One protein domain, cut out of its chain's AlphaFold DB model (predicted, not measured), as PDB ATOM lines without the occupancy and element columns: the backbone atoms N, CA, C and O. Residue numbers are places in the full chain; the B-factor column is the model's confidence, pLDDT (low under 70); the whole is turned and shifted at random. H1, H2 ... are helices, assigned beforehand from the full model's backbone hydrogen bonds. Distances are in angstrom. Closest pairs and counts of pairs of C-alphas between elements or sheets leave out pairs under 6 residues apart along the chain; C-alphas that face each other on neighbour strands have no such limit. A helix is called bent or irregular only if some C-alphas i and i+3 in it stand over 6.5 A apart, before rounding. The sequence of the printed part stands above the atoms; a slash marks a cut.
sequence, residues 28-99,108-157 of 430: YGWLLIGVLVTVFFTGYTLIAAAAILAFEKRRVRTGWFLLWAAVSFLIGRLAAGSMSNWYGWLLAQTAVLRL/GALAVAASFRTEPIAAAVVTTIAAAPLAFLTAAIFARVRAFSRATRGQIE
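AT A GLANCE: This is residues 28 to 99 and 108 to 157 of the 430 residues of an uncharacterized protein of Gordonia otitidis NBRC 100426 (UniProt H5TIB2). A long bent helix, H6, runs through the domain, with H2 and H3 packed on it from two sides near its bend, and H4 and the short H5 gathered at the H6a end. Residues 28 to 33 of H1 and 148 to 155, at the other end of H6, stick out. The 122 printed residues hold six named helices, H1 to H6 in chain order, and no named strand: all helix, mostly crossed. The whole is only just compact, close to loose, with a radius of gyration of the C-alphas of 16.4 A, and spans 55 by 36 by 21 A.

IN THESE COORDINATES: H1 covers residues 28 to 40, from C-alpha 28 at (83.426, 391.374, 20.735). H2, residues 42 to 58, is 24.1 A long, and H3, residues 62 to 80, 27.2 A. H4 covers residues 83 to 95 and H5 109 to 115. H6, residues 120 to 152, was assigned as one helix by its hydrogen bonds but is bent: C-alphas 130 and 133 are 7.1 A apart. Its arms are H6a, residues 120 to 130, and H6b, residues 133 to 152, 28.5 A long and ending at C-alpha 152 (77.911, 386.954, -5.718).

HOW THE PARTS SIT: H1 and H2 are close but not clearly touching, the C-alphas of Thr 38 and Thr 45 closest at 5.9 A. H2 touches H6b, with residues 134 to 143 of H6b alone, at a steep tilt of 40 degrees, the same way; the closest C-alphas, Ala 48 and Ala 135, are 4.5 A apart. H3 touches H6b at a shallow tilt of 12 degrees, opposite ways, with C-alphas of Ala 69 and Pro 133 closest at 4.4 A. H2 and H3 are only just apart, at 8.3 A. H4 touches H6a, closest at C-alphas of Trp 89 and Thr 127, 5.8 A. H5 touches H4, closest at C-alphas of Gly 88 and Ala 109, 3.6 A. Every O i to N i+4 pair is within hydrogen-bond range in H1, H2, H3, H5, H6a and H6b, and 7 of 9 in H4.

THE WHOLE: The C-alphas farthest apart, Thr 118 and Glu 157, are 55.6 A apart. Residues 100 to 107 are not printed, and C-alphas 99 and 108 are 18.0 A apart across this cut. The links printed whole are tight. Confidence is under 70 in residues 95 to 99, 108 to 114 and 154 to 157.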
ATOM      1  N   TYR A  28      82.545 391.588  19.585       88.00
ATOM      2  CA  TYR A  28      83.426 391.374  20.735       88.00
ATOM      3  C   TYR A  28      83.757 389.894  20.947       88.00
ATOM      4  O   TYR A  28      84.902 389.571  21.252       88.00
ATOM      5  N   GLY A  29      82.794 388.996  20.707       89.50
ATOM      6  CA  GLY A  29      83.036 387.552  20.740       89.50
ATOM      7  C   GLY A  29      84.073 387.121  19.700       89.50
ATOM      8  O   GLY A  29      85.038 386.440  20.034       89.50
ATOM      9  N   TRP A  30      83.935 387.587  18.455       88.88
ATOM     10  CA  TRP A  30      84.908 387.299  17.395       88.88
ATOM     11  C   TRP A  30      86.290 387.900  17.666       88.88
ATOM     12  O   TRP A  30      87.293 387.245  17.385       88.88
ATOM     13  N   LEU A  31      86.362 389.110  18.231       89.25
ATOM     14  CA  LEU A  31      87.633 389.729  18.618       89.25
ATOM     15  C   LEU A  31      88.335 388.939  19.725       89.25
ATOM     16  O   LEU A  31      89.524 388.663  19.597       89.25
ATOM     17  N   LEU A  32      87.610 388.525  20.768       90.25
ATOM     18  CA  LEU A  32      88.172 387.717  21.853       90.25
ATOM     19  C   LEU A  32      88.696 386.372  21.334       90.25
ATOM     20  O   LEU A  32      89.819 385.986  21.657       90.25
ATOM     21  N   ILE A  33      87.923 385.691  20.479       88.88
ATOM     22  CA  ILE A  33      88.356 384.448  19.821       88.88
ATOM     23  C   ILE A  33      89.606 384.705  18.973       88.88
ATOM     24  O   ILE A  33      90.553 383.927  19.035       88.88
ATOM     25  N   GLY A  34      89.645 385.806  18.219       87.00
ATOM     26  CA  GLY A  34      90.809 386.187  17.420       87.00
ATOM     27  C   GLY A  34      92.067 386.396  18.264       87.00
ATOM     28  O   GLY A  34      93.133 385.889  17.909       87.00
ATOM     29  N   VAL A  35      91.949 387.081  19.406       87.25
ATOM     30  CA  VAL A  35      93.064 387.289  20.344       87.25
ATOM     31  C   VAL A  35      93.520 385.963  20.948       87.25
ATOM     32  O   VAL A  35      94.713 385.676  20.919       87.25
ATOM     33  N   LEU A  36      92.594 385.117  21.413       85.62
ATOM     34  CA  LEU A  36      92.924 383.790  21.945       85.62
ATOM     35  C   LEU A  36      93.650 382.934  20.900       85.62
ATOM     36  O   LEU A  36      94.721 382.407  21.178       85.62
ATOM     37  N   VAL A  37      93.141 382.856  19.671       86.38
ATOM     38  CA  VAL A  37      93.811 382.113  18.591       86.38
ATOM     39  C   VAL A  37      95.210 382.675  18.319       86.38
ATOM     40  O   VAL A  37      96.140 381.908  18.096       86.38
ATOM     41  N   THR A  38      95.390 383.994  18.382       84.69
ATOM     42  CA  THR A  38      96.698 384.625  18.147       84.69
ATOM     43  C   THR A  38      97.703 384.315  19.248       84.69
ATOM     44  O   THR A  38      98.861 384.048  18.939       84.69
ATOM     45  N   VAL A  39      97.266 384.303  20.508       82.31
ATOM     46  CA  VAL A  39      98.127 384.024  21.665       82.31
ATOM     47  C   VAL A  39      98.482 382.537  21.762       82.31
ATOM     48  O   VAL A  39      99.634 382.207  22.020       82.31
ATOM     49  N   PHE A  40      97.518 381.638  21.537       79.69
ATOM     50  CA  PHE A  40      97.724 380.189  21.677       79.69
ATOM     51  C   PHE A  40      98.321 379.525  20.429       79.69
ATOM     52  O   PHE A  40      98.920 378.459  20.538       79.69
ATOM     53  N   PHE A  41      98.168 380.136  19.250       85.44
ATOM     54  CA  PHE A  41      98.604 379.567  17.972       85.44
ATOM     55  C   PHE A  41      99.441 380.566  17.163       85.44
ATOM     56  O   PHE A  41      99.170 380.838  15.990       85.44
ATOM     57  N   THR A  42     100.483 381.128  17.777       84.62
ATOM     58  CA  THR A  42     101.354 382.149  17.165       84.62
ATOM     59  C   THR A  42     101.971 381.692  15.839       84.62
ATOM     60  O   THR A  42     101.949 382.425  14.853       84.62
ATOM     61  N   GLY A  43     102.477 380.454  15.772       85.38
ATOM     62  CA  GLY A  43     103.057 379.908  14.538       85.38
ATOM     63  C   GLY A  43     102.026 379.804  13.408       85.38
ATOM     64  O   GLY A  43     102.289 380.189  12.269       85.38
ATOM     65  N   TYR A  44     100.810 379.359  13.736       91.12
ATOM     66  CA  TYR A  44      99.696 379.304  12.790       91.12
ATOM     67  C   TYR A  44      99.288 380.699  12.303       91.12
ATOM     68  O   TYR A  44      99.113 380.887  11.099       91.12
ATOM     69  N   THR A  45      99.142 381.682  13.200       90.38
ATOM     70  CA  THR A  45      98.677 383.023  12.815       90.38
ATOM     71  C   THR A  45      99.680 383.751  11.934       90.38
ATOM     72  O   THR A  45      99.262 384.364  10.949       90.38
ATOM     73  N   LEU A  46     100.983 383.615  12.199       89.31
ATOM     74  CA  LEU A  46     102.037 384.166  11.343       89.31
ATOM     75  C   LEU A  46     101.977 383.592   9.922       89.31
ATOM     76  O   LEU A  46     101.949 384.352   8.949       89.31
ATOM     77  N   ILE A  47     101.895 382.263   9.784       92.75
ATOM     78  CA  ILE A  47     101.830 381.614   8.465       92.75
ATOM     79  C   ILE A  47     100.518 381.954   7.754       92.75
ATOM     80  O   ILE A  47     100.533 382.271   6.565       92.75
ATOM     81  N   ALA A  48      99.386 381.923   8.460       93.06
ATOM     82  CA  ALA A  48      98.081 382.222   7.878       93.06
ATOM     83  C   ALA A  48      98.019 383.675   7.385       93.06
ATOM     84  O   ALA A  48      97.588 383.922   6.257       93.06
ATOM     85  N   ALA A  49      98.512 384.633   8.176       91.94
ATOM     86  CA  ALA A  49      98.589 386.037   7.782       91.94
ATOM     87  C   ALA A  49      99.499 386.233   6.560       91.94
ATOM     88  O   ALA A  49      99.096 386.889   5.598       91.94
ATOM     89  N   ALA A  50     100.684 385.614   6.549       92.00
ATOM     90  CA  ALA A  50     101.602 385.667   5.412       92.00
ATOM     91  C   ALA A  50     100.987 385.051   4.143       92.00
ATOM     92  O   ALA A  50     101.082 385.634   3.061       92.00
ATOM     93  N   ALA A  51     100.304 383.909   4.264       90.88
ATOM     94  CA  ALA A  51      99.622 383.245   3.156       90.88
ATOM     95  C   ALA A  51      98.462 384.090   2.601       90.88
ATOM     96  O   ALA A  51      98.306 384.201   1.382       90.88
ATOM     97  N   ILE A  52      97.682 384.732   3.477       90.56
ATOM     98  CA  ILE A  52      96.597 385.641   3.086       90.56
ATOM     99  C   ILE A  52      97.164 386.888   2.393       90.56
ATOM    100  O   ILE A  52      96.686 387.250   1.318       90.56
ATOM    101  N   LEU A  53      98.219 387.506   2.930       90.12
ATOM    102  CA  LEU A  53      98.894 388.645   2.292       90.12
ATOM    103  C   LEU A  53      99.472 388.271   0.920       90.12
ATOM    104  O   LEU A  53      99.323 389.020  -0.049       90.12
ATOM    105  N   ALA A  54     100.085 387.090   0.800       88.06
ATOM    106  CA  ALA A  54     100.586 386.575  -0.471       88.06
ATOM    107  C   ALA A  54      99.452 386.360  -1.486       88.06
ATOM    108  O   ALA A  54      99.605 386.700  -2.666       88.06
ATOM    109  N   PHE A  55      98.300 385.849  -1.037       89.06
ATOM    110  CA  PHE A  55      97.101 385.725  -1.864       89.06
ATOM    111  C   PHE A  55      96.611 387.089  -2.359       89.06
ATOM    112  O   PHE A  55      96.348 387.243  -3.556       89.06
ATOM    113  N   GLU A  56      96.527 388.086  -1.475       87.50
ATOM    114  CA  GLU A  56      96.061 389.422  -1.847       87.50
ATOM    115  C   GLU A  56      97.009 390.114  -2.833       87.50
ATOM    116  O   GLU A  56      96.537 390.686  -3.819       87.50
ATOM    117  N   LYS A  57      98.329 389.998  -2.633       89.31
ATOM    118  CA  LYS A  57      99.334 390.646  -3.489       89.31
ATOM    119  C   LYS A  57      99.496 389.974  -4.855       89.31
ATOM    120  O   LYS A  57      99.649 390.669  -5.854       89.31
ATOM    121  N   ARG A  58      99.499 388.636  -4.923       79.69
ATOM    122  CA  ARG A  58      99.859 387.887  -6.150       79.69
ATOM    123  C   ARG A  58      98.689 387.201  -6.857       79.69
ATOM    124  O   ARG A  58      98.899 386.630  -7.921       79.69
ATOM    125  N   ARG A  59      97.467 387.240  -6.302       79.12
ATOM    126  CA  ARG A  59      96.279 386.534  -6.839       79.12
ATOM    127  C   ARG A  59      96.570 385.068  -7.192       79.12
ATOM    128  O   ARG A  59      96.135 384.561  -8.228       79.12
ATOM    129  N   VAL A  60      97.332 384.388  -6.337       78.12
ATOM    130  CA  VAL A  60      97.694 382.979  -6.529       78.12
ATOM    131  C   VAL A  60      96.413 382.139  -6.608       78.12
ATOM    132  O   VAL A  60      95.485 382.337  -5.821       78.12
ATOM    133  N   ARG A  61      96.331 381.211  -7.573       85.38
ATOM    134  CA  ARG A  61      95.140 380.357  -7.738       85.38
ATOM    135  C   ARG A  61      94.920 379.537  -6.465       85.38
ATOM    136  O   ARG A  61      95.862 378.940  -5.956       85.38
ATOM    137  N   THR A  62      93.672 379.435  -6.006       82.50
ATOM    138  CA  THR A  62      93.296 378.728  -4.766       82.50
ATOM    139  C   THR A  62      93.814 377.285  -4.710       82.50
ATOM    140  O   THR A  62      94.184 376.813  -3.641       82.50
ATOM    141  N   GLY A  63      93.910 376.606  -5.863       81.62
ATOM    142  CA  GLY A  63      94.453 375.246  -5.955       81.62
ATOM    143  C   GLY A  63      95.900 375.109  -5.466       81.62
ATOM    144  O   GLY A  63      96.244 374.080  -4.900       81.62
ATOM    145  N   TRP A  64      96.724 376.156  -5.591       89.44
ATOM    146  CA  TRP A  64      98.095 376.129  -5.076       89.44
ATOM    147  C   TRP A  64      98.140 376.091  -3.549       89.44
ATOM    148  O   TRP A  64      98.995 375.414  -3.003       89.44
ATOM    149  N   PHE A  65      97.216 376.756  -2.848       88.75
ATOM    150  CA  PHE A  65      97.184 376.701  -1.380       88.75
ATOM    151  C   PHE A  65      96.814 375.310  -0.868       88.75
ATOM    152  O   PHE A  65      97.387 374.864   0.118       88.75
ATOM    153  N   LEU A  66      95.917 374.597  -1.559       88.31
ATOM    154  CA  LEU A  66      95.615 373.199  -1.235       88.31
ATOM    155  C   LEU A  66      96.819 372.287  -1.488       88.31
ATOM    156  O   LEU A  66      97.100 371.417  -0.669       88.31
ATOM    157  N   LEU A  67      97.556 372.516  -2.581       91.88
ATOM    158  CA  LEU A  67      98.797 371.795  -2.849       91.88
ATOM    159  C   LEU A  67      99.839 372.059  -1.750       91.88
ATOM    160  O   LEU A  67     100.393 371.112  -1.205       91.88
ATOM    161  N   TRP A  68     100.049 373.319  -1.359       91.31
ATOM    162  CA  TRP A  68     100.953 373.680  -0.259       91.31
ATOM    163  C   TRP A  68     100.506 373.105   1.090       91.31
ATOM    164  O   TRP A  68     101.352 372.658   1.864       91.31
ATOM    165  N   ALA A  69      99.200 373.047   1.363       91.81
ATOM    166  CA  ALA A  69      98.663 372.389   2.554       91.81
ATOM    167  C   ALA A  69      98.977 370.885   2.554       91.81
ATOM    168  O   ALA A  69      99.447 370.360   3.558       91.81
ATOM    169  N   ALA A  70      98.789 370.201   1.421       92.88
ATOM    170  CA  ALA A  70      99.106 368.780   1.289       92.88
ATOM    171  C   ALA A  70     100.616 368.503   1.418       92.88
ATOM    172  O   ALA A  70     101.013 367.586   2.134       92.88
ATOM    173  N   VAL A  71     101.459 369.322   0.779       95.19
ATOM    174  CA  VAL A  71     102.926 369.198   0.841       95.19
ATOM    175  C   VAL A  71     103.440 369.451   2.259       95.19
ATOM    176  O   VAL A  71     104.192 368.640   2.790       95.19
ATOM    177  N   SER A  72     103.003 370.534   2.908       91.50
ATOM    178  CA  SER A  72     103.394 370.825   4.296       91.50
ATOM    179  C   SER A  72     102.893 369.760   5.270       91.50
ATOM    180  O   SER A  72     103.615 369.410   6.203       91.50
ATOM    181  N   PHE A  73     101.701 369.197   5.039       93.19
ATOM    182  CA  PHE A  73     101.185 368.091   5.846       93.19
ATOM    183  C   PHE A  73     102.067 366.855   5.718       93.19
ATOM    184  O   PHE A  73     102.430 366.260   6.727       93.19
ATOM    185  N   LEU A  74     102.453 366.497   4.491       94.50
ATOM    186  CA  LEU A  74     103.317 365.352   4.237       94.50
ATOM    187  C   LEU A  74     104.694 365.530   4.893       94.50
ATOM    188  O   LEU A  74     105.154 364.624   5.581       94.50
ATOM    189  N   ILE A  75     105.311 366.710   4.755       91.88
ATOM    190  CA  ILE A  75     106.600 367.034   5.391       91.88
ATOM    191  C   ILE A  75     106.484 366.950   6.916       91.88
ATOM    192  O   ILE A  75     107.287 366.274   7.557       91.88
ATOM    193  N   GLY A  76     105.461 367.579   7.503       88.31
ATOM    194  CA  GLY A  76     105.232 367.536   8.947       88.31
ATOM    195  C   GLY A  76     104.969 366.118   9.454       88.31
ATOM    196  O   GLY A  76     105.466 365.731  10.510       88.31
ATOM    197  N   ARG A  77     104.236 365.312   8.680       92.44
ATOM    198  CA  ARG A  77     103.921 363.926   9.023       92.44
ATOM    199  C   ARG A  77     105.138 363.006   8.963       92.44
ATOM    200  O   ARG A  77     105.238 362.115   9.811       92.44
ATOM    201  N   LEU A  78     106.011 363.201   7.974       92.44
ATOM    202  CA  LEU A  78     107.273 362.471   7.837       92.44
ATOM    203  C   LEU A  78     108.236 362.844   8.966       92.44
ATOM    204  O   LEU A  78     108.768 361.952   9.619       92.44
ATOM    205  N   ALA A  79     108.377 364.139   9.263       89.12
ATOM    206  CA  ALA A  79     109.219 364.619  10.357       89.12
ATOM    207  C   ALA A  79     108.752 364.103  11.730       89.12
ATOM    208  O   ALA A  79     109.573 363.763  12.575       89.12
ATOM    209  N   ALA A  80     107.437 364.005  11.954       86.19
ATOM    210  CA  ALA A  80     106.887 363.529  13.222       86.19
ATOM    211  C   ALA A  80     106.996 362.003  13.424       86.19
ATOM    212  O   ALA A  80     106.829 361.518  14.546       86.19
ATOM    213  N   GLY A  81     107.208 361.225  12.355       92.19
ATOM    214  CA  GLY A  81     107.239 359.757  12.376       92.19
ATOM    215  C   GLY A  81     105.869 359.089  12.587       92.19
ATOM    216  O   GLY A  81     105.523 358.135  11.888       92.19
ATOM    217  N   SER A  82     105.000 359.641  13.442       91.44
ATOM    218  CA  SER A  82     103.633 359.157  13.712       91.44
ATOM    219  C   SER A  82     102.579 360.285  13.694       91.44
ATOM    220  O   SER A  82     102.907 361.465  13.818       91.44
ATOM    221  N   MET A  83     101.292 359.933  13.530       90.62
ATOM    222  CA  MET A  83     100.194 360.917  13.627       90.62
ATOM    223  C   MET A  83     100.066 361.466  15.050       90.62
ATOM    224  O   MET A  83      99.838 362.658  15.227       90.62
ATOM    225  N   SER A  84     100.236 360.615  16.064       86.75
ATOM    226  CA  SER A  84     100.165 361.011  17.473       86.75
ATOM    227  C   SER A  84     101.246 362.028  17.834       86.75
ATOM    228  O   SER A  84     100.946 363.010  18.508       86.75
ATOM    229  N   ASN A  85     102.473 361.854  17.331       84.75
ATOM    230  CA  ASN A  85     103.555 362.818  17.536       84.75
ATOM    231  C   ASN A  85     103.251 364.156  16.857       84.75
ATOM    232  O   ASN A  85     103.473 365.206  17.453       84.75
ATOM    233  N   TRP A  86     102.683 364.127  15.647       87.31
ATOM    234  CA  TRP A  86     102.301 365.345  14.930       87.31
ATOM    235  C   TRP A  86     101.207 366.133  15.669       87.31
ATOM    236  O   TRP A  86     101.339 367.342  15.862       87.31
ATOM    237  N   TYR A  87     100.164 365.454  16.164       85.81
ATOM    238  CA  TYR A  87      99.175 366.082  17.051       85.81
ATOM    239  C   TYR A  87      99.814 366.594  18.343       85.81
ATOM    240  O   TYR A  87      99.432 367.653  18.839       85.81
ATOM    241  N   GLY A  88     100.819 365.883  18.858       83.94
ATOM    242  CA  GLY A  88     101.619 366.334  19.987       83.94
ATOM    243  C   GLY A  88     102.318 367.666  19.728       83.94
ATOM    244  O   GLY A  88     102.250 368.553  20.573       83.94
ATOM    245  N   TRP A  89     102.901 367.854  18.543       84.88
ATOM    246  CA  TRP A  89     103.531 369.118  18.138       84.88
ATOM    247  C   TRP A  89     102.526 370.264  18.002       84.88
ATOM    248  O   TRP A  89     102.844 371.405  18.340       84.88
ATOM    249  N   LEU A  90     101.303 369.977  17.545       83.69
ATOM    250  CA  LEU A  90     100.225 370.969  17.512       83.69
ATOM    251  C   LEU A  90      99.781 371.374  18.918       83.69
ATOM    252  O   LEU A  90      99.656 372.563  19.203       83.69
ATOM    253  N   LEU A  91      99.570 370.403  19.806       80.44
ATOM    254  CA  LEU A  91      99.169 370.663  21.189       80.44
ATOM    255  C   LEU A  91     100.283 371.343  21.993       80.44
ATOM    256  O   LEU A  91      99.986 372.167  22.860       80.44
ATOM    257  N   ALA A  92     101.553 371.089  21.662       78.12
ATOM    258  CA  ALA A  92     102.691 371.762  22.277       78.12
ATOM    259  C   ALA A  92     102.622 373.292  22.128       78.12
ATOM    260  O   ALA A  92     103.065 373.992  23.033       78.12
ATOM    261  N   GLN A  93     101.988 373.828  21.072       74.25
ATOM    262  CA  GLN A  93     101.752 375.278  20.946       74.25
ATOM    263  C   GLN A  93     100.948 375.843  22.116       74.25
ATOM    264  O   GLN A  93     101.272 376.906  22.639       74.25
ATOM    265  N   THR A  94      99.937 375.099  22.566       71.75
ATOM    266  CA  THR A  94      99.082 375.519  23.682       71.75
ATOM    267  C   THR A  94      99.782 375.377  25.033       71.75
ATOM    268  O   THR A  94      99.534 376.175  25.932       71.75
ATOM    269  N   ALA A  95     100.708 374.419  25.156       64.81
ATOM    270  CA  ALA A  95     101.472 374.163  26.376       64.81
ATOM    271  C   ALA A  95     102.610 375.177  26.619       64.81
ATOM    272  O   ALA A  95     103.066 375.325  27.752       64.81
ATOM    273  N   VAL A  96     103.058 375.905  25.585       59.50
ATOM    274  CA  VAL A  96     104.058 376.985  25.727       59.50
ATOM    275  C   VAL A  96     103.528 378.140  26.591       59.50
ATOM    276  O   VAL A  96     104.317 378.819  27.255       59.50
ATOM    277  N   LEU A  97     102.205 378.322  26.685       58.88
ATOM    278  CA  LEU A  97     101.610 379.105  27.766       58.88
ATOM    279  C   LEU A  97     101.731 378.301  29.063       58.88
ATOM    280  O   LEU A  97     100.898 377.451  29.350       58.88
ATOM    281  N   ARG A  98     102.814 378.580  29.799       57.19
ATOM    282  CA  ARG A  98     103.372 377.969  31.027       57.19
ATOM    283  C   ARG A  98     102.416 377.785  32.233       57.19
ATOM    284  O   ARG A  98     102.840 377.932  33.373       57.19
ATOM    285  N   LEU A  99     101.139 377.500  32.013       58.41
ATOM    286  CA  LEU A  99     100.087 377.441  33.028       58.41
ATOM    287  C   LEU A  99      99.858 376.035  33.602       58.41
ATOM    288  O   LEU A  99      99.054 375.900  34.518       58.41
ATOM    289  N   GLY A 108     103.191 361.264  25.715       65.19
ATOM    290  CA  GLY A 108     102.609 361.809  24.479       65.19
ATOM    291  C   GLY A 108     102.903 363.296  24.237       65.19
ATOM    292  O   GLY A 108     104.046 363.731  24.330       65.19
ATOM    293  N   ALA A 109     101.876 364.083  23.895       56.50
ATOM    294  CA  ALA A 109     101.999 365.490  23.480       56.50
ATOM    295  C   ALA A 109     102.755 366.384  24.479       56.50
ATOM    296  O   ALA A 109     103.536 367.251  24.091       56.50
ATOM    297  N   LEU A 110     102.535 366.145  25.771       59.06
ATOM    298  CA  LEU A 110     103.147 366.905  26.856       59.06
ATOM    299  C   LEU A 110     104.622 366.524  27.085       59.06
ATOM    300  O   LEU A 110     105.408 367.408  27.408       59.06
ATOM    301  N   ALA A 111     105.032 365.272  26.824       64.31
ATOM    302  CA  ALA A 111     106.455 364.895  26.803       64.31
ATOM    303  C   ALA A 111     107.209 365.654  25.710       64.31
ATOM    304  O   ALA A 111     108.309 366.152  25.931       64.31
ATOM    305  N   VAL A 112     106.588 365.776  24.535       63.81
ATOM    306  CA  VAL A 112     107.190 366.488  23.409       63.81
ATOM    307  C   VAL A 112     107.257 367.992  23.673       63.81
ATOM    308  O   VAL A 112     108.247 368.638  23.357       63.81
ATOM    309  N   ALA A 113     106.238 368.573  24.308       63.47
ATOM    310  CA  ALA A 113     106.309 369.965  24.748       63.47
ATOM    311  C   ALA A 113     107.427 370.181  25.789       63.47
ATOM    312  O   ALA A 113     108.148 371.178  25.724       63.47
ATOM    313  N   ALA A 114     107.607 369.233  26.715       64.56
ATOM    314  CA  ALA A 114     108.661 369.283  27.724       64.56
ATOM    315  C   ALA A 114     110.072 369.161  27.118       64.56
ATOM    316  O   ALA A 114     110.979 369.853  27.579       64.56
ATOM    317  N   SER A 115     110.259 368.367  26.055       70.75
ATOM    318  CA  SER A 115     111.570 368.203  25.405       70.75
ATOM    319  C   SER A 115     112.082 369.472  24.722       70.75
ATOM    320  O   SER A 115     113.282 369.621  24.534       70.75
ATOM    321  N   PHE A 116     111.195 370.410  24.378       70.56
ATOM    322  CA  PHE A 116     111.573 371.679  23.749       70.56
ATOM    323  C   PHE A 116     111.739 372.840  24.741       70.56
ATOM    324  O   PHE A 116     111.937 373.985  24.332       70.56
ATOM    325  N   ARG A 117     111.664 372.577  26.051       70.88
ATOM    326  CA  ARG A 117     111.711 373.629  27.081       70.88
ATOM    327  C   ARG A 117     113.064 374.345  27.140       70.88
ATOM    328  O   ARG A 117     113.104 375.526  27.476       70.88
ATOM    329  N   THR A 118     114.146 373.643  26.812       78.31
ATOM    330  CA  THR A 118     115.525 374.155  26.815       78.31
ATOM    331  C   THR A 118     115.926 374.821  25.498       78.31
ATOM    332  O   THR A 118     116.883 375.588  25.476       78.31
ATOM    333  N   GLU A 119     115.178 374.596  24.414       83.25
ATOM    334  CA  GLU A 119     115.513 375.069  23.067       83.25
ATOM    335  C   GLU A 119     114.329 375.816  22.425       83.25
ATOM    336  O   GLU A 119     113.595 375.263  21.598       83.25
ATOM    337  N   PRO A 120     114.125 377.103  22.762       78.38
ATOM    338  CA  PRO A 120     112.949 377.853  22.319       78.38
ATOM    339  C   PRO A 120     112.894 378.036  20.795       78.38
ATOM    340  O   PRO A 120     111.808 378.118  20.222       78.38
ATOM    341  N   ILE A 121     114.052 378.072  20.126       83.44
ATOM    342  CA  ILE A 121     114.137 378.192  18.665       83.44
ATOM    343  C   ILE A 121     113.663 376.895  17.998       83.44
ATOM    344  O   ILE A 121     112.824 376.949  17.100       83.44
ATOM    345  N   ALA A 122     114.135 375.735  18.463       81.31
ATOM    346  CA  ALA A 122     113.683 374.440  17.957       81.31
ATOM    347  C   ALA A 122     112.175 374.259  18.192       81.31
ATOM    348  O   ALA A 122     111.447 373.880  17.271       81.31
ATOM    349  N   ALA A 123     111.685 374.649  19.377       80.88
ATOM    350  CA  ALA A 123     110.260 374.676  19.701       80.88
ATOM    351  C   ALA A 123     109.456 375.506  18.687       80.88
ATOM    352  O   ALA A 123     108.448 375.047  18.144       80.88
ATOM    353  N   ALA A 124     109.914 376.730  18.402       82.06
ATOM    354  CA  ALA A 124     109.260 377.636  17.464       82.06
ATOM    355  C   ALA A 124     109.240 377.066  16.039       82.06
ATOM    356  O   ALA A 124     108.214 377.139  15.361       82.06
ATOM    357  N   VAL A 125     110.332 376.448  15.583       85.81
ATOM    358  CA  VAL A 125     110.408 375.832  14.250       85.81
ATOM    359  C   VAL A 125     109.462 374.638  14.138       85.81
ATOM    360  O   VAL A 125     108.642 374.594  13.221       85.81
ATOM    361  N   VAL A 126     109.513 373.699  15.086       84.50
ATOM    362  CA  VAL A 126     108.684 372.480  15.070       84.50
ATOM    363  C   VAL A 126     107.200 372.824  15.135       84.50
ATOM    364  O   VAL A 126     106.401 372.308  14.350       84.50
ATOM    365  N   THR A 127     106.825 373.754  16.013       84.38
ATOM    366  CA  THR A 127     105.439 374.224  16.108       84.38
ATOM    367  C   THR A 127     104.981 374.910  14.822       84.38
ATOM    368  O   THR A 127     103.878 374.636  14.351       84.38
ATOM    369  N   THR A 128     105.822 375.739  14.204       86.81
ATOM    370  CA  THR A 128     105.520 376.409  12.928       86.81
ATOM    371  C   THR A 128     105.315 375.396  11.797       86.81
ATOM    372  O   THR A 128     104.329 375.487  11.063       86.81
ATOM    373  N   ILE A 129     106.178 374.380  11.698       88.62
ATOM    374  CA  ILE A 129     106.047 373.290  10.717       88.62
ATOM    375  C   ILE A 129     104.746 372.513  10.940       88.62
ATOM    376  O   ILE A 129     104.015 372.249   9.984       88.62
ATOM    377  N   ALA A 130     104.415 372.187  12.192       88.56
ATOM    378  CA  ALA A 130     103.193 371.459  12.525       88.56
ATOM    379  C   ALA A 130     101.916 372.256  12.196       88.56
ATOM    380  O   ALA A 130     100.927 371.673  11.753       88.56
ATOM    381  N   ALA A 131     101.935 373.585  12.358       91.25
ATOM    382  CA  ALA A 131     100.795 374.459  12.066       91.25
ATOM    383  C   ALA A 131     100.634 374.850  10.590       91.25
ATOM    384  O   ALA A 131      99.530 375.228  10.183       91.25
ATOM    385  N   ALA A 132     101.692 374.764   9.782       92.38
ATOM    386  CA  ALA A 132     101.665 375.168   8.376       92.38
ATOM    387  C   ALA A 132     100.510 374.564   7.550       92.38
ATOM    388  O   ALA A 132      99.847 375.329   6.843       92.38
ATOM    389  N   PRO A 133     100.169 373.266   7.664       92.81
ATOM    390  CA  PRO A 133      99.083 372.676   6.880       92.81
ATOM    391  C   PRO A 133      97.726 373.304   7.186       92.81
ATOM    392  O   PRO A 133      96.952 373.604   6.275       92.81
ATOM    393  N   LEU A 134      97.457 373.551   8.471       92.44
ATOM    394  CA  LEU A 134      96.228 374.199   8.920       92.44
ATOM    395  C   LEU A 134      96.180 375.649   8.435       92.44
ATOM    396  O   LEU A 134      95.141 376.085   7.945       92.44
ATOM    397  N   ALA A 135      97.297 376.375   8.501       92.88
ATOM    398  CA  ALA A 135      97.388 377.755   8.026       92.88
ATOM    399  C   ALA A 135      97.155 377.877   6.509       92.88
ATOM    400  O   ALA A 135      96.424 378.760   6.053       92.88
ATOM    401  N   PHE A 136      97.715 376.970   5.705       92.81
ATOM    402  CA  PHE A 136      97.453 376.943   4.263       92.81
ATOM    403  C   PHE A 136      96.017 376.527   3.939       92.81
ATOM    404  O   PHE A 136      95.411 377.082   3.018       92.81
ATOM    405  N   LEU A 137      95.444 375.597   4.707       91.81
ATOM    406  CA  LEU A 137      94.049 375.195   4.555       91.81
ATOM    407  C   LEU A 137      93.097 376.358   4.856       91.81
ATOM    408  O   LEU A 137      92.172 376.609   4.079       91.81
ATOM    409  N   THR A 138      93.327 377.111   5.933       91.88
ATOM    410  CA  THR A 138      92.492 378.274   6.261       91.88
ATOM    411  C   THR A 138      92.664 379.404   5.256       91.88
ATOM    412  O   THR A 138      91.661 379.990   4.842       91.88
ATOM    413  N   ALA A 139      93.878 379.639   4.752       91.06
ATOM    414  CA  ALA A 139      94.102 380.552   3.632       91.06
ATOM    415  C   ALA A 139      93.342 380.109   2.364       91.06
ATOM    416  O   ALA A 139      92.733 380.943   1.691       91.06
ATOM    417  N   ALA A 140      93.299 378.806   2.060       90.19
ATOM    418  CA  ALA A 140      92.536 378.268   0.932       90.19
ATOM    419  C   ALA A 140      91.020 378.469   1.104       90.19
ATOM    420  O   ALA A 140      90.339 378.881   0.158       90.19
ATOM    421  N   ILE A 141      90.489 378.226   2.309       92.12
ATOM    422  CA  ILE A 141      89.077 378.471   2.647       92.12
ATOM    423  C   ILE A 141      88.762 379.962   2.521       92.12
ATOM    424  O   ILE A 141      87.798 380.326   1.844       92.12
ATOM    425  N   PHE A 142      89.592 380.831   3.097       92.19
ATOM    426  CA  PHE A 142      89.432 382.281   3.009       92.19
ATOM    427  C   PHE A 142      89.437 382.761   1.554       92.19
ATOM    428  O   PHE A 142      88.535 383.489   1.135       92.19
ATOM    429  N   ALA A 143      90.402 382.304   0.752       88.69
ATOM    430  CA  ALA A 143      90.482 382.616  -0.670       88.69
ATOM    431  C   ALA A 143      89.222 382.161  -1.424       88.69
ATOM    432  O   ALA A 143      88.701 382.910  -2.253       88.69
ATOM    433  N   ARG A 144      88.689 380.972  -1.109       88.69
ATOM    434  CA  ARG A 144      87.451 380.446  -1.706       88.69
ATOM    435  C   ARG A 144      86.225 381.268  -1.314       88.69
ATOM    436  O   ARG A 144      85.445 381.632  -2.191       88.69
ATOM    437  N   VAL A 145      86.064 381.598  -0.032       89.75
ATOM    438  CA  VAL A 145      84.954 382.432   0.466       89.75
ATOM    439  C   VAL A 145      85.019 383.832  -0.141       89.75
ATOM    440  O   VAL A 145      84.003 384.362  -0.588       89.75
ATOM    441  N   ARG A 146      86.213 384.425  -0.231       87.06
ATOM    442  CA  ARG A 146      86.417 385.747  -0.840       87.06
ATOM    443  C   ARG A 146      86.143 385.729  -2.342       87.06
ATOM    444  O   ARG A 146      85.509 386.658  -2.842       87.06
ATOM    445  N   ALA A 147      86.557 384.678  -3.050       82.00
ATOM    446  CA  ALA A 147      86.225 384.482  -4.461       82.00
ATOM    447  C   ALA A 147      84.709 384.344  -4.669       82.00
ATOM    448  O   ALA A 147      84.145 385.011  -5.534       82.00
ATOM    449  N   PHE A 148      84.038 383.556  -3.826       81.88
ATOM    450  CA  PHE A 148      82.587 383.382  -3.870       81.88
ATOM    451  C   PHE A 148      81.839 384.687  -3.572       81.88
ATOM    452  O   PHE A 148      80.959 385.080  -4.331       81.88
ATOM    453  N   SER A 149      82.238 385.416  -2.526       82.62
ATOM    454  CA  SER A 149      81.647 386.711  -2.160       82.62
ATOM    455  C   SER A 149      81.749 387.721  -3.304       82.62
ATOM    456  O   SER A 149      80.751 388.325  -3.704       82.62
ATOM    457  N   ARG A 150      82.931 387.845  -3.918       78.44
ATOM    458  CA  ARG A 150      83.119 388.707  -5.091       78.44
ATOM    459  C   ARG A 150      82.263 388.248  -6.281       78.44
ATOM    460  O   ARG A 150      81.676 389.093  -6.948       78.44
ATOM    461  N   ALA A 151      82.131 386.938  -6.504       70.75
ATOM    462  CA  ALA A 151      81.270 386.396  -7.555       70.75
ATOM    463  C   ALA A 151      79.786 386.735  -7.319       70.75
ATOM    464  O   ALA A 151      79.101 387.151  -8.251       70.75
ATOM    465  N   THR A 152      79.305 386.626  -6.075       73.12
ATOM    466  CA  THR A 152      77.911 386.954  -5.718       73.12
ATOM    467  C   THR A 152      77.592 388.444  -5.814       73.12
ATOM    468  O   THR A 152      76.475 388.801  -6.168       73.12
ATOM    469  N   ARG A 153      78.567 389.325  -5.557       76.56
ATOM    470  CA  ARG A 153      78.378 390.784  -5.624       76.56
ATOM    471  C   ARG A 153      78.410 391.349  -7.043       76.56
ATOM    472  O   ARG A 153      78.361 392.560  -7.197       76.56
ATOM    473  N   GLY A 154      78.579 390.516  -8.071       62.78
ATOM    474  CA  GLY A 154      78.686 390.979  -9.458       62.78
ATOM    475  C   GLY A 154      79.962 391.772  -9.772       62.78
ATOM    476  O   GLY A 154      80.272 391.958 -10.932       62.78
ATOM    477  N   GLN A 155      80.774 392.135  -8.776       64.44
ATOM    478  CA  GLN A 155      82.008 392.923  -8.917       64.44
ATOM    479  C   GLN A 155      83.140 392.211  -9.678       64.44
ATOM    480  O   GLN A 155      84.221 392.770  -9.844       64.44
ATOM    481  N   ILE A 156      82.923 390.974 -10.131       51.97
ATOM    482  CA  ILE A 156      83.817 390.291 -11.065       51.97
ATOM    483  C   ILE A 156      83.152 390.227 -12.442       51.97
ATOM    484  O   ILE A 156      82.906 389.157 -12.991       51.97
ATOM    485  N   GLU A 157      82.882 391.392 -13.022       47.94
ATOM    486  CA  GLU A 157      82.541 391.576 -14.442       47.94
ATOM    487  C   GLU A 157      83.786 391.474 -15.344       47.94
ATOM    488  O   GLU A 157      83.935 392.163 -16.343       47.94
TER     489      GLU A 157